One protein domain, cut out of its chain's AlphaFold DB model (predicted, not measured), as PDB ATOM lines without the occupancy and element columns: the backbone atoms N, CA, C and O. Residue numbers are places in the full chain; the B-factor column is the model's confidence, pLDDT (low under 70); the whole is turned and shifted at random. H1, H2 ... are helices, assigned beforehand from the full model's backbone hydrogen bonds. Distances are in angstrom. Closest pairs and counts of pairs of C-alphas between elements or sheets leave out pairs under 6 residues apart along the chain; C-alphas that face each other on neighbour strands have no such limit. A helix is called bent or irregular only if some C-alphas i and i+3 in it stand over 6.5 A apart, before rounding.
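Overview. This is residues 54 to 96 of the 96 residues of an uncharacterized protein of Moniliophthora roreri (strain MCA 2997) (UniProt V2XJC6). Three helices are strung end to end in an open, bent rod: H1 makes the shorter arm, the small helix H2 sits at the bend, and the long helix H3 makes the longer arm. The arms do not fold back on each other, and nothing packs in the angle between them. The printed part has 43 residues with three named helices, in the order H1, H2, H3, and no named strand; its class is all helix. The whole is extended, with a radius of gyration of the C-alphas of 17.2 A, and the C-alphas span 53 by 20 by 8 A along their three main axes.

Along the chain. H1 runs from Phe 54 to Asp 66, 18.0 A from first to last C-alpha, and begins with C-alpha 54 at (3.596, 42.899, -54.134). After Arg 67 and Gly 68 comes H2, residues 69 to 73, 5.7 A long, with C-alpha 69 at (7.131, 29.751, -38.219). After Val 74, H3 takes residues 75 to 93; it is the longest helix, with 19 residues and 26.7 A from first to last C-alpha, and ends with C-alpha 93 at (27.974, 48.126, -15.052). H1 ends with C-alpha 66 at (-0.332, 31.959, -40.344) and H3 begins with C-alpha 75 at (12.079, 34.373, -31.570); from the first to the last C-alpha, y falls along H1 and rises along H3.

Arrangement. H1 and H2 are close but not clearly touching, with 1 pair of C-alphas within 8 A, those of Leu 64 and Val 70 at 7.0 A. Their centres are 14.8 A apart. H2 and H3 meet only through their link. H1 and H3 are apart. In H1, H2 and H3 every O i to N i+4 pair is within hydrogen-bond range. No helix is bent or irregular.

Size, cuts and confidence. The C-alphas farthest apart are those of Ala 55 and Ser 96, at 53.2 A. The printed part has no cut and ends at Ser 96, the chain's last residue. The links from H1 to H2 and from H2 to H3 are both tight, with 2 residues and 1 residue between the helices. Residues 54 to 60, 62 to 69 and 71 to 96 stand free. The mean pLDDT of the printed part is 81.0; residues 68 to 74 and 95 to 96 are under 70, and the mean of H2 is 61.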
ATOM      1  N   PHE A  54       4.034  42.528 -55.476       93.00
ATOM      2  CA  PHE A  54       3.596  42.899 -54.134       93.00
ATOM      3  C   PHE A  54       2.530  41.938 -53.592       93.00
ATOM      4  O   PHE A  54       2.661  41.431 -52.482       93.00
ATOM      5  N   ALA A  55       1.487  41.641 -54.372       92.50
ATOM      6  CA  ALA A  55       0.423  40.738 -53.939       92.50
ATOM      7  C   ALA A  55       0.938  39.309 -53.702       92.50
ATOM      8  O   ALA A  55       0.477  38.626 -52.784       92.50
ATOM      9  N   ARG A  56       1.892  38.845 -54.517       91.62
ATOM     10  CA  ARG A  56       2.542  37.542 -54.343       91.62
ATOM     11  C   ARG A  56       3.315  37.494 -53.028       91.62
ATOM     12  O   ARG A  56       3.128  36.542 -52.267       91.62
ATOM     13  N   GLU A  57       4.118  38.518 -52.762       90.94
ATOM     14  CA  GLU A  57       4.957  38.603 -51.567       90.94
ATOM     15  C   GLU A  57       4.120  38.784 -50.298       90.94
ATOM     16  O   GLU A  57       4.282  38.041 -49.335       90.94
ATOM     17  N   ALA A  58       3.125  39.672 -50.323       92.25
ATOM     18  CA  ALA A  58       2.199  39.868 -49.210       92.25
ATOM     19  C   ALA A  58       1.472  38.564 -48.845       92.25
ATOM     20  O   ALA A  58       1.376  38.207 -47.672       92.25
ATOM     21  N   ARG A  59       1.015  37.793 -49.842       89.81
ATOM     22  CA  ARG A  59       0.416  36.469 -49.603       89.81
ATOM     23  C   ARG A  59       1.425  35.470 -49.039       89.81
ATOM     24  O   ARG A  59       1.035  34.612 -48.254       89.81
ATOM     25  N   ALA A  60       2.694  35.533 -49.445       87.31
ATOM     26  CA  ALA A  60       3.743  34.687 -48.883       87.31
ATOM     27  C   ALA A  60       4.002  35.027 -47.408       87.31
ATOM     28  O   ALA A  60       3.997  34.117 -46.582       87.31
ATOM     29  N   ALA A  61       4.107  36.313 -47.074       84.62
ATOM     30  CA  ALA A  61       4.273  36.795 -45.707       84.62
ATOM     31  C   ALA A  61       3.080  36.424 -44.809       84.62
ATOM     32  O   ALA A  61       3.279  35.928 -43.703       84.62
ATOM     33  N   ILE A  62       1.844  36.583 -45.301       85.06
ATOM     34  CA  ILE A  62       0.635  36.158 -44.576       85.06
ATOM     35  C   ILE A  62       0.678  34.651 -44.313       85.06
ATOM     36  O   ILE A  62       0.517  34.232 -43.175       85.06
ATOM     37  N   ARG A  63       0.995  33.830 -45.324       85.88
ATOM     38  CA  ARG A  63       1.129  32.376 -45.133       85.88
ATOM     39  C   ARG A  63       2.227  32.007 -44.139       85.88
ATOM     40  O   ARG A  63       2.068  31.033 -43.417       85.88
ATOM     41  N   LEU A  64       3.344  32.731 -44.127       80.81
ATOM     42  CA  LEU A  64       4.435  32.493 -43.184       80.81
ATOM     43  C   LEU A  64       4.009  32.828 -41.748       80.81
ATOM     44  O   LEU A  64       4.268  32.040 -40.840       80.81
ATOM     45  N   LYS A  65       3.299  33.948 -41.567       77.38
ATOM     46  CA  LYS A  65       2.691  34.341 -40.292       77.38
ATOM     47  C   LYS A  65       1.667  33.309 -39.819       77.38
ATOM     48  O   LYS A  65       1.758  32.845 -38.690       77.38
ATOM     49  N   ASP A  66       0.733  32.914 -40.682       79.62
ATOM     50  CA  ASP A  66      -0.332  31.959 -40.344       79.62
ATOM     51  C   ASP A  66       0.217  30.569 -39.984       79.62
ATOM     52  O   ASP A  66      -0.423  29.811 -39.263       79.62
ATOM     53  N   ARG A  67       1.416  30.226 -40.472       77.00
ATOM     54  CA  ARG A  67       2.115  28.980 -40.131       77.00
ATOM     55  C   ARG A  67       2.840  29.028 -38.783       77.00
ATOM     56  O   ARG A  67       3.392  28.006 -38.394       77.00
ATOM     57  N   GLY A  68       2.893  30.174 -38.099       63.78
ATOM     58  CA  GLY A  68       3.567  30.321 -36.801       63.78
ATOM     59  C   GLY A  68       5.096  30.167 -36.844       63.78
ATOM     60  O   GLY A  68       5.742  30.235 -35.807       63.78
ATOM     61  N   ILE A  69       5.690  30.001 -38.032       61.19
ATOM     62  CA  ILE A  69       7.131  29.751 -38.219       61.19
ATOM     63  C   ILE A  69       7.966  30.916 -37.676       61.19
ATOM     64  O   ILE A  69       9.012  30.706 -37.079       61.19
ATOM     65  N   VAL A  70       7.487  32.155 -37.828       58.53
ATOM     66  CA  VAL A  70       8.194  33.349 -37.331       58.53
ATOM     67  C   VAL A  70       8.262  33.378 -35.804       58.53
ATOM     68  O   VAL A  70       9.256  33.829 -35.246       58.53
ATOM     69  N   GLU A  71       7.220  32.896 -35.126       61.34
ATOM     70  CA  GLU A  71       7.181  32.899 -33.662       61.34
ATOM     71  C   GLU A  71       8.092  31.831 -33.063       61.34
ATOM     72  O   GLU A  71       8.584  32.033 -31.961       61.34
ATOM     73  N   VAL A  72       8.354  30.733 -33.774       60.53
ATOM     74  CA  VAL A  72       9.200  29.642 -33.269       60.53
ATOM     75  C   VAL A  72      10.646  29.794 -33.743       60.53
ATOM     76  O   VAL A  72      11.549  29.856 -32.919       60.53
ATOM     77  N   ASP A  73      10.880  29.952 -35.047       62.59
ATOM     78  CA  ASP A  73      12.232  29.848 -35.618       62.59
ATOM     79  C   ASP A  73      13.066  31.132 -35.471       62.59
ATOM     80  O   ASP A  73      14.291  31.093 -35.575       62.59
ATOM     81  N   VAL A  74      12.424  32.287 -35.268       65.81
ATOM     82  CA  VAL A  74      13.117  33.588 -35.186       65.81
ATOM     83  C   VAL A  74      13.134  34.146 -33.766       65.81
ATOM     84  O   VAL A  74      14.059  34.882 -33.426       65.81
ATOM     85  N   SER A  75      12.151  33.812 -32.925       70.62
ATOM     86  CA  SER A  75      12.079  34.373 -31.570       70.62
ATOM     87  C   SER A  75      13.138  33.785 -30.640       70.62
ATOM     88  O   SER A  75      13.791  34.541 -29.926       70.62
ATOM     89  N   GLU A  76      13.365  32.472 -30.693       76.12
ATOM     90  CA  GLU A  76      14.265  31.778 -29.770       76.12
ATOM     91  C   GLU A  76      15.726  32.241 -29.935       76.12
ATOM     92  O   GLU A  76      16.304  32.715 -28.953       76.12
ATOM     93  N   PRO A  77      16.310  32.298 -31.153       80.50
ATOM     94  CA  PRO A  77      17.678  32.795 -31.324       80.50
ATOM     95  C   PRO A  77      17.814  34.297 -31.029       80.50
ATOM     96  O   PRO A  77      18.876  34.773 -30.623       80.50
ATOM     97  N   LEU A  78      16.750  35.073 -31.260       84.38
ATOM     98  CA  LEU A  78      16.744  36.512 -30.999       84.38
ATOM     99  C   LEU A  78      16.769  36.801 -29.495       84.38
ATOM    100  O   LEU A  78      17.528  37.666 -29.054       84.38
ATOM    101  N   GLU A  79      15.957  36.086 -28.719       85.25
ATOM    102  CA  GLU A  79      15.915  36.230 -27.264       85.25
ATOM    103  C   GLU A  79      17.209  35.723 -26.610       85.25
ATOM    104  O   GLU A  79      17.700  36.362 -25.682       85.25
ATOM    105  N   GLU A  80      17.838  34.667 -27.134       88.38
ATOM    106  CA  GLU A  80      19.171  34.233 -26.687       88.38
ATOM    107  C   GLU A  80      20.241  35.314 -26.912       88.38
ATOM    108  O   GLU A  80      20.983  35.669 -25.991       88.38
ATOM    109  N   CYS A  81      20.296  35.896 -28.115       90.62
ATOM    110  CA  CYS A  81      21.203  37.005 -28.420       90.62
ATOM    111  C   CYS A  81      20.949  38.220 -27.516       90.62
ATOM    112  O   CYS A  81      21.893  38.884 -27.077       90.62
ATOM    113  N   ARG A  82      19.678  38.517 -27.226       89.50
ATOM    114  CA  ARG A  82      19.292  39.608 -26.331       89.50
ATOM    115  C   ARG A  82      19.733  39.339 -24.893       89.50
ATOM    116  O   ARG A  82      20.312  40.225 -24.272       89.50
ATOM    117  N   ALA A  83      19.525  38.124 -24.394       91.94
ATOM    118  CA  ALA A  83      19.955  37.720 -23.062       91.94
ATOM    119  C   ALA A  83      21.483  37.815 -22.900       91.94
ATOM    120  O   ALA A  83      21.957  38.342 -21.895       91.94
ATOM    121  N   ALA A  84      22.246  37.390 -23.912       91.88
ATOM    122  CA  ALA A  84      23.705  37.501 -23.912       91.88
ATOM    123  C   ALA A  84      24.187  38.965 -23.877       91.88
ATOM    124  O   ALA A  84      25.150  39.293 -23.182       91.88
ATOM    125  N   LEU A  85      23.507  39.865 -24.597       92.56
ATOM    126  CA  LEU A  85      23.802  41.301 -24.557       92.56
ATOM    127  C   LEU A  85      23.471  41.922 -23.198       92.56
ATOM    128  O   LEU A  85      24.272  42.694 -22.674       92.56
ATOM    129  N   ASP A  86      22.329  41.566 -22.611       92.56
ATOM    130  CA  ASP A  86      21.934  42.049 -21.287       92.56
ATOM    131  C   ASP A  86      22.906  41.566 -20.195       92.56
ATOM    132  O   ASP A  86      23.208  42.306 -19.257       92.56
ATOM    133  N   GLU A  87      23.436  40.347 -20.311       91.31
ATOM    134  CA  GLU A  87      24.476  39.828 -19.417       91.31
ATOM    135  C   GLU A  87      25.797  40.594 -19.573       91.31
ATOM    136  O   GLU A  87      26.401  41.006 -18.578       91.31
ATOM    137  N   PHE A  88      26.217  40.857 -20.813       93.12
ATOM    138  CA  PHE A  88      27.419  41.640 -21.094       93.12
ATOM    139  C   PHE A  88      27.319  43.072 -20.549       93.12
ATOM    140  O   PHE A  88      28.260  43.567 -19.925       93.12
ATOM    141  N   LEU A  89      26.164  43.725 -20.726       92.69
ATOM    142  CA  LEU A  89      25.906  45.066 -20.197       92.69
ATOM    143  C   LEU A  89      25.949  45.098 -18.665       92.69
ATOM    144  O   LEU A  89      26.610  45.966 -18.096       92.69
ATOM    145  N   LYS A  90      25.338  44.120 -17.987       90.38
ATOM    146  CA  LYS A  90      25.426  43.997 -16.519       90.38
ATOM    147  C   LYS A  90      26.860  43.780 -16.037       90.38
ATOM    148  O   LYS A  90      27.249  44.316 -15.001       90.38
ATOM    149  N   GLY A  91      27.656  43.013 -16.782       87.50
ATOM    150  CA  GLY A  91      29.077  42.811 -16.488       87.50
ATOM    151  C   GLY A  91      29.902  44.100 -16.578       87.50
ATOM    152  O   GLY A  91      30.811  44.298 -15.769       87.50
ATOM    153  N   LEU A  92      29.553  44.981 -17.521       89.06
ATOM    154  CA  LEU A  92      30.137  46.315 -17.691       89.06
ATOM    155  C   LEU A  92      29.734  47.281 -16.570       89.06
ATOM    156  O   LEU A  92      30.600  47.973 -16.041       89.06
ATOM    157  N   GLU A  93      28.460  47.297 -16.170       85.12
ATOM    158  CA  GLU A  93      27.974  48.126 -15.052       85.12
ATOM    159  C   GLU A  93      28.563  47.698 -13.697       85.12
ATOM    160  O   GLU A  93      28.777  48.531 -12.823       85.12
ATOM    161  N   GLY A  94      28.879  46.412 -13.517       71.38
ATOM    162  CA  GLY A  94      29.543  45.901 -12.313       71.38
ATOM    163  C   GLY A  94      31.048  46.194 -12.214       71.38
ATOM    164  O   GLY A  94      31.645  45.892 -11.182       71.38
ATOM    165  N   HIS A  95      31.670  46.739 -13.268       57.94
ATOM    166  CA  HIS A  95      33.106  47.064 -13.330       57.94
ATOM    167  C   HIS A  95      33.398  48.579 -13.320       57.94
ATOM    168  O   HIS A  95      34.550  48.975 -13.520       57.94
ATOM    169  N   SER A  96      32.385  49.417 -13.064       49.00
ATOM    170  CA  SER A  96      32.518  50.855 -12.765       49.00
ATOM    171  C   SER A  96      32.265  51.138 -11.292       49.00
ATOM    172  O   SER A  96      33.018  51.949 -10.711       49.00
TER     173      SER A  96